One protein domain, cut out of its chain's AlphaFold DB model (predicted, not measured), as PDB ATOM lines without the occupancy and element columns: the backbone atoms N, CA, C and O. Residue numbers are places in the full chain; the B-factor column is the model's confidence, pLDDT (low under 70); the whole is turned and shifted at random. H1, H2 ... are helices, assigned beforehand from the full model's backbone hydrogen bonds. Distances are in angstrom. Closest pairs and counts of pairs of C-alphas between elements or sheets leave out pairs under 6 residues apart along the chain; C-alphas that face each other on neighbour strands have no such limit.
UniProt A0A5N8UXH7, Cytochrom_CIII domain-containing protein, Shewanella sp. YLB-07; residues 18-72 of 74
ATOM      1  N   ALA A  18      17.112  57.822  13.796       48.97
ATOM      2  CA  ALA A  18      16.707  56.434  13.899       48.97
ATOM      3  C   ALA A  18      15.365  56.456  14.635       48.97
ATOM      4  O   ALA A  18      15.277  57.031  15.722       48.97
ATOM      5  N   VAL A  19      14.315  56.009  13.952       55.72
ATOM      6  CA  VAL A  19      12.950  56.154  14.442       55.72
ATOM      7  C   VAL A  19      12.845  55.220  15.627       55.72
ATOM      8  O   VAL A  19      12.753  54.008  15.459       55.72
ATOM      9  N   ASP A  20      12.917  55.785  16.825       60.22
ATOM     10  CA  ASP A  20      12.632  55.022  18.015       60.22
ATOM     11  C   ASP A  20      11.119  54.850  18.071       60.22
ATOM     12  O   ASP A  20      10.359  55.808  18.216       60.22
ATOM     13  N   CYS A  21      10.656  53.617  17.915       64.19
ATOM     14  CA  CYS A  21       9.241  53.303  18.020       64.19
ATOM     15  C   CYS A  21       8.660  53.773  19.370       64.19
ATOM     16  O   CYS A  21       7.455  54.018  19.448       64.19
ATOM     17  N   THR A  22       9.494  53.945  20.408       58.94
ATOM     18  CA  THR A  22       9.095  54.485  21.716       58.94
ATOM     19  C   THR A  22       8.773  55.986  21.716       58.94
ATOM     20  O   THR A  22       8.134  56.474  22.649       58.94
ATOM     21  N   ASP A  23       9.131  56.728  20.663       61.56
ATOM     22  CA  ASP A  23       8.740  58.138  20.527       61.56
ATOM     23  C   ASP A  23       7.230  58.286  20.264       61.56
ATOM     24  O   ASP A  23       6.627  59.299  20.626       61.56
ATOM     25  N   CYS A  24       6.600  57.279  19.647       58.50
ATOM     26  CA  CYS A  24       5.169  57.281  19.317       58.50
ATOM     27  C   CYS A  24       4.363  56.195  20.045       58.50
ATOM     28  O   CYS A  24       3.164  56.373  20.273       58.50
ATOM     29  N   HIS A  25       4.996  55.090  20.428       65.06
ATOM     30  CA  HIS A  25       4.410  54.072  21.289       65.06
ATOM     31  C   HIS A  25       4.953  54.241  22.711       65.06
ATOM     32  O   HIS A  25       6.141  54.468  22.895       65.06
ATOM     33  N   GLU A  26       4.130  54.051  23.750       68.81
ATOM     34  CA  GLU A  26       4.721  53.638  25.035       68.81
ATOM     35  C   GLU A  26       5.603  52.412  24.783       68.81
ATOM     36  O   GLU A  26       5.319  51.679  23.834       68.81
ATOM     37  N   LYS A  27       6.646  52.203  25.603       72.38
ATOM     38  CA  LYS A  27       7.619  51.108  25.439       72.38
ATOM     39  C   LYS A  27       6.965  49.882  24.807       72.38
ATOM     40  O   LYS A  27       6.153  49.215  25.449       72.38
ATOM     41  N   ILE A  28       7.278  49.665  23.530       74.81
ATOM     42  CA  ILE A  28       6.704  48.576  22.748       74.81
ATOM     43  C   ILE A  28       6.956  47.285  23.517       74.81
ATOM     44  O   ILE A  28       8.072  47.042  23.981       74.81
ATOM     45  N   ASP A  29       5.927  46.453  23.661       84.06
ATOM     46  CA  ASP A  29       6.121  45.137  24.257       84.06
ATOM     47  C   ASP A  29       6.851  44.250  23.245       84.06
ATOM     48  O   ASP A  29       6.239  43.607  22.385       84.06
ATOM     49  N   VAL A  30       8.182  44.259  23.334       83.88
ATOM     50  CA  VAL A  30       9.077  43.488  22.466       83.88
ATOM     51  C   VAL A  30       8.745  42.000  22.535       83.88
ATOM     52  O   VAL A  30       8.858  41.314  21.525       83.88
ATOM     53  N   THR A  31       8.276  41.495  23.680       86.31
ATOM     54  CA  THR A  31       7.944  40.072  23.838       86.31
ATOM     55  C   THR A  31       6.770  39.703  22.944       86.31
ATOM     56  O   THR A  31       6.887  38.793  22.128       86.31
ATOM     57  N   VAL A  32       5.671  40.460  23.028       86.88
ATOM     58  CA  VAL A  32       4.463  40.211  22.224       86.88
ATOM     59  C   VAL A  32       4.759  40.322  20.729       86.88
ATOM     60  O   VAL A  32       4.303  39.495  19.943       86.88
ATOM     61  N   HIS A  33       5.546  41.319  20.325       86.31
ATOM     62  CA  HIS A  33       5.876  41.521  18.915       86.31
ATOM     63  C   HIS A  33       6.881  40.482  18.398       86.31
ATOM     64  O   HIS A  33       6.806  40.095  17.235       86.31
ATOM     65  N   THR A  34       7.782  39.984  19.250       87.94
ATOM     66  CA  THR A  34       8.694  38.889  18.890       87.94
ATOM     67  C   THR A  34       7.924  37.585  18.705       87.94
ATOM     68  O   THR A  34       8.149  36.880  17.727       87.94
ATOM     69  N   GLU A  35       6.975  37.275  19.596       89.94
ATOM     70  CA  GLU A  35       6.096  36.101  19.460       89.94
ATOM     71  C   GLU A  35       5.213  36.168  18.206       89.94
ATOM     72  O   GLU A  35       4.878  35.135  17.631       89.94
ATOM     73  N   ALA A  36       4.854  37.377  17.772       88.12
ATOM     74  CA  ALA A  36       4.125  37.621  16.532       88.12
ATOM     75  C   ALA A  36       5.017  37.624  15.275       88.12
ATOM     76  O   ALA A  36       4.499  37.851  14.183       88.12
ATOM     77  N   GLU A  37       6.328  37.393  15.421       89.25
ATOM     78  CA  GLU A  37       7.321  37.456  14.339       89.25
ATOM     79  C   GLU A  37       7.305  38.807  13.598       89.25
ATOM     80  O   GLU A  37       7.479  38.878  12.381       89.25
ATOM     81  N   ALA A  38       7.082  39.899  14.337       87.00
ATOM     82  CA  ALA A  38       6.989  41.229  13.757       87.00
ATOM     83  C   ALA A  38       8.332  41.677  13.155       87.00
ATOM     84  O   ALA A  38       9.378  41.675  13.814       87.00
ATOM     85  N   SER A  39       8.268  42.124  11.906       89.25
ATOM     86  CA  SER A  39       9.342  42.788  11.170       89.25
ATOM     87  C   SER A  39       8.880  44.130  10.614       89.25
ATOM     88  O   SER A  39       7.678  44.416  10.571       89.25
ATOM     89  N   ILE A  40       9.813  44.929  10.096       85.38
ATOM     90  CA  ILE A  40       9.505  46.207   9.438       85.38
ATOM     91  C   ILE A  40       8.428  46.062   8.355       85.38
ATOM     92  O   ILE A  40       7.509  46.878   8.305       85.38
ATOM     93  N   ALA A  41       8.471  45.009   7.535       84.75
ATOM     94  CA  ALA A  41       7.428  44.764   6.537       84.75
ATOM     95  C   ALA A  41       6.029  44.644   7.176       84.75
ATOM     96  O   ALA A  41       5.100  45.339   6.770       84.75
ATOM     97  N   THR A  42       5.897  43.829   8.225       84.06
ATOM     98  CA  THR A  42       4.611  43.606   8.912       84.06
ATOM     99  C   THR A  42       4.140  44.823   9.708       84.06
ATOM    100  O   THR A  42       2.939  45.072   9.815       84.06
ATOM    101  N   CYS A  43       5.075  45.619  10.232       79.50
ATOM    102  CA  CYS A  43       4.753  46.884  10.870       79.50
ATOM    103  C   CYS A  43       4.142  47.832   9.839       79.50
ATOM    104  O   CYS A  43       3.086  48.400  10.096       79.50
ATOM    105  N   ASN A  44       4.745  47.945   8.652       77.69
ATOM    106  CA  ASN A  44       4.247  48.810   7.587       77.69
ATOM    107  C   ASN A  44       2.840  48.417   7.113       77.69
ATOM    108  O   ASN A  44       2.030  49.297   6.828       77.69
ATOM    109  N   ASP A  45       2.525  47.118   7.094       76.25
ATOM    110  CA  ASP A  45       1.192  46.616   6.732       76.25
ATOM    111  C   ASP A  45       0.079  47.152   7.653       76.25
ATOM    112  O   ASP A  45      -1.064  47.306   7.217       76.25
ATOM    113  N   CYS A  46       0.401  47.459   8.917       69.88
ATOM    114  CA  CYS A  46      -0.547  48.007   9.892       69.88
ATOM    115  C   CYS A  46      -0.356  49.509  10.177       69.88
ATOM    116  O   CYS A  46      -1.322  50.175  10.554       69.88
ATOM    117  N   HIS A  47       0.862  50.038  10.022       71.81
ATOM    118  CA  HIS A  47       1.273  51.350  10.535       71.81
ATOM    119  C   HIS A  47       1.652  52.392   9.475       71.81
ATOM    120  O   HIS A  47       1.906  53.521   9.880       71.81
ATOM    121  N   ASP A  48       1.656  52.054   8.177       72.81
ATOM    122  CA  ASP A  48       2.033  52.939   7.054       72.81
ATOM    123  C   ASP A  48       3.162  53.922   7.402       72.81
ATOM    124  O   ASP A  48       2.937  55.088   7.755       72.81
ATOM    125  N   PHE A  49       4.401  53.448   7.301       72.88
ATOM    126  CA  PHE A  49       5.546  54.267   7.653       72.88
ATOM    127  C   PHE A  49       5.631  55.517   6.786       72.88
ATOM    128  O   PHE A  49       5.847  56.584   7.336       72.88
ATOM    129  N   GLU A  50       5.344  55.470   5.486       70.25
ATOM    130  CA  GLU A  50       5.458  56.663   4.632       70.25
ATOM    131  C   GLU A  50       4.551  57.825   5.083       70.25
ATOM    132  O   GLU A  50       4.897  58.993   4.882       70.25
ATOM    133  N   GLY A  51       3.423  57.522   5.735       64.81
ATOM    134  CA  GLY A  51       2.500  58.513   6.287       64.81
ATOM    135  C   GLY A  51       2.947  59.156   7.607       64.81
ATOM    136  O   GLY A  51       2.489  60.258   7.925       64.81
ATOM    137  N   ALA A  52       3.828  58.502   8.367       63.03
ATOM    138  CA  ALA A  52       4.209  58.915   9.723       63.03
ATOM    139  C   ALA A  52       5.725  59.125   9.919       63.03
ATOM    140  O   ALA A  52       6.123  60.035  10.644       63.03
ATOM    141  N   HIS A  53       6.567  58.323   9.260       68.94
ATOM    142  CA  HIS A  53       8.016  58.240   9.446       68.94
ATOM    143  C   HIS A  53       8.777  57.832   8.172       68.94
ATOM    144  O   HIS A  53       8.489  56.833   7.523       68.94
ATOM    145  N   THR A  54       9.866  58.531   7.861       73.62
ATOM    146  CA  THR A  54      10.812  58.053   6.842       73.62
ATOM    147  C   THR A  54      11.870  57.169   7.499       73.62
ATOM    148  O   THR A  54      12.663  57.663   8.297       73.62
ATOM    149  N   LEU A  55      11.887  55.877   7.165       75.00
ATOM    150  CA  LEU A  55      12.915  54.938   7.620       75.00
ATOM    151  C   LEU A  55      14.161  55.007   6.733       75.00
ATOM    152  O   LEU A  55      14.067  55.145   5.510       75.00
ATOM    153  N   ASP A  56      15.337  54.868   7.346       80.12
ATOM    154  CA  ASP A  56      16.576  54.637   6.605       80.12
ATOM    155  C   ASP A  56      16.618  53.179   6.140       80.12
ATOM    156  O   ASP A  56      17.039  52.303   6.890       80.12
ATOM    157  N   MET A  57      16.188  52.929   4.905       81.12
ATOM    158  CA  MET A  57      16.105  51.587   4.320       81.12
ATOM    159  C   MET A  57      17.470  50.946   4.011       81.12
ATOM    160  O   MET A  57      17.504  49.787   3.600       81.12
ATOM    161  N   GLU A  58      18.586  51.663   4.185       84.88
ATOM    162  CA  GLU A  58      19.924  51.055   4.168       84.88
ATOM    163  C   GLU A  58      20.199  50.295   5.478       84.88
ATOM    164  O   GLU A  58      20.855  49.255   5.460       84.88
ATOM    165  N   MET A  59      19.640  50.778   6.593       79.88
ATOM    166  CA  MET A  59      19.802  50.213   7.940       79.88
ATOM    167  C   MET A  59      18.580  49.404   8.412       79.88
ATOM    168  O   MET A  59      18.718  48.441   9.156       79.88
ATOM    169  N   HIS A  60      17.383  49.797   7.976       84.62
ATOM    170  CA  HIS A  60      16.079  49.278   8.387       84.62
ATOM    171  C   HIS A  60      15.467  48.476   7.241       84.62
ATOM    172  O   HIS A  60      14.496  48.890   6.600       84.62
ATOM    173  N   THR A  61      16.086  47.341   6.927       87.94
ATOM    174  CA  THR A  61      15.609  46.479   5.848       87.94
ATOM    175  C   THR A  61      14.259  45.835   6.220       87.94
ATOM    176  O   THR A  61      13.956  45.666   7.402       87.94
ATOM    177  N   PRO A  62      13.404  45.469   5.245       87.31
ATOM    178  CA  PRO A  62      12.060  44.937   5.527       87.31
ATOM    179  C   PRO A  62      12.031  43.639   6.353       87.31
ATOM    180  O   PRO A  62      11.008  43.302   6.956       87.31
ATOM    181  N   ASP A  63      13.134  42.898   6.338       89.06
ATOM    182  CA  ASP A  63      13.368  41.647   7.055       89.06
ATOM    183  C   ASP A  63      13.861  41.841   8.495       89.06
ATOM    184  O   ASP A  63      13.820  40.879   9.259       89.06
ATOM    185  N   LEU A  64      14.256  43.059   8.882       88.56
ATOM    186  CA  LEU A  64      14.714  43.350  10.237       88.56
ATOM    187  C   LEU A  64      13.580  43.114  11.245       88.56
ATOM    188  O   LEU A  64      12.481  43.672  11.115       88.56
ATOM    189  N   THR A  65      13.843  42.267  12.235       89.44
ATOM    190  CA  THR A  65      12.861  41.843  13.236       89.44
ATOM    191  C   THR A  65      12.856  42.762  14.450       89.44
ATOM    192  O   THR A  65      13.870  43.365  14.794       89.44
ATOM    193  N   ILE A  66      11.735  42.822  15.172       85.38
ATOM    194  CA  ILE A  66      11.633  43.628  16.399       85.38
ATOM    195  C   ILE A  66      12.650  43.215  17.478       85.38
ATOM    196  O   ILE A  66      13.072  44.049  18.276       85.38
ATOM    197  N   ALA A  67      13.064  41.944  17.482       86.44
ATOM    198  CA  ALA A  67      14.111  41.448  18.367       86.44
ATOM    199  C   ALA A  67      15.466  42.090  18.035       86.44
ATOM    200  O   ALA A  67      16.161  42.543  18.936       86.44
ATOM    201  N   GLU A  68      15.800  42.204  16.747       86.19
ATOM    202  CA  GLU A  68      17.015  42.885  16.282       86.19
ATOM    203  C   GLU A  68      16.923  44.407  16.470       86.19
ATOM    204  O   GLU A  68      17.927  45.062  16.741       86.19
ATOM    205  N   CYS A  69      15.722  44.991  16.392       81.88
ATOM    206  CA  CYS A  69      15.515  46.401  16.727       81.88
ATOM    207  C   CYS A  69      15.835  46.683  18.205       81.88
ATOM    208  O   CYS A  69      16.479  47.687  18.511       81.88
ATOM    209  N   ALA A  70      15.425  45.788  19.111       79.75
ATOM    210  CA  ALA A  70      15.650  45.923  20.551       79.75
ATOM    211  C   ALA A  70      17.136  45.851  20.955       79.75
ATOM    212  O   ALA A  70      17.497  46.315  22.034       79.75
ATOM    213  N   ASP A  71      18.012  45.323  20.095       81.31
ATOM    214  CA  ASP A  71      19.460  45.343  20.331       81.31
ATOM    215  C   ASP A  71      20.057  46.758  20.192       81.31
ATOM    216  O   ASP A  71      21.112  47.046  20.763       81.31
ATOM    217  N   CYS A  72      19.398  47.642  19.431       76.69
ATOM    218  CA  CYS A  72      19.850  49.016  19.179       76.69
ATOM    219  C   CYS A  72      18.995  50.087  19.882       76.69
ATOM    220  O   CYS A  72      19.496  51.189  20.113       76.69
TER     221      CYS A  72
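AT A GLANCE: This is residues 18 to 72 of the 74 residues of the protein "Cytochrom_CIII domain-containing protein" of Shewanella sp. YLB-07 (UniProt A0A5N8UXH7). Four short helices are set along a rounded coil of loops: H1 and H4 pack together toward one end, H3 lies toward the other, and H2, the longest, lies between H1 and H3. Two long loops run between these ends, residues 18 to 29 leading to H1 and residues 53 to 65 returning from H3 to H4. The printed part has 55 residues with four named helices, H1, H2, H3 and H4 in chain order, and no named strand. The class is all helix, though only 23 of the 55 residues are in named elements. The whole is compact, with a radius of gyration of the C-alphas of 10.4 A and spans of 25 by 22 by 22 A.

IN THESE COORDINATES: H2, residues 40 to 47, is 9.8 A long and begins with C-alpha 40 at (9.505, 46.207, 9.438). H3, residues 49 to 52, measures 5.3 A. H1, residues 30 to 35, measures 8.5 A, with C-alpha 30 at (9.077, 43.488, 22.466). H4, residues 66 to 70, measures 6.2 A and ends with C-alpha 70 at (15.650, 45.923, 20.551).

HOW THE PARTS SIT: H2 and H3 meet only through their link and are near each other. H2 and H4 are close but not clearly touching; their closest C-alphas, of Ile 40 and Ile 66, are 7.7 A apart. H4 and H1 touch, the closest C-alphas being those of Thr 34 and Ala 67, at 6.0 A. H1 is apart from H2 and from H3, and H3 is apart from H4. Every O i to N i+4 pair is within hydrogen-bond range in H1 and H4, and 3 of 4 are in H2; H3 is too short for such a pair.

THE WHOLE: The C-alphas of Glu 35 and Gly 51, the two farthest apart, are 26.2 A apart. The printed part has no cut. The link from H3 to H4, 13 residues, is long; those from H1 to H2 and from H2 to H3 are tight. The mean pLDDT of the printed part is 77.6, and residues 18 to 26, 46 and 51 to 53 are under 70.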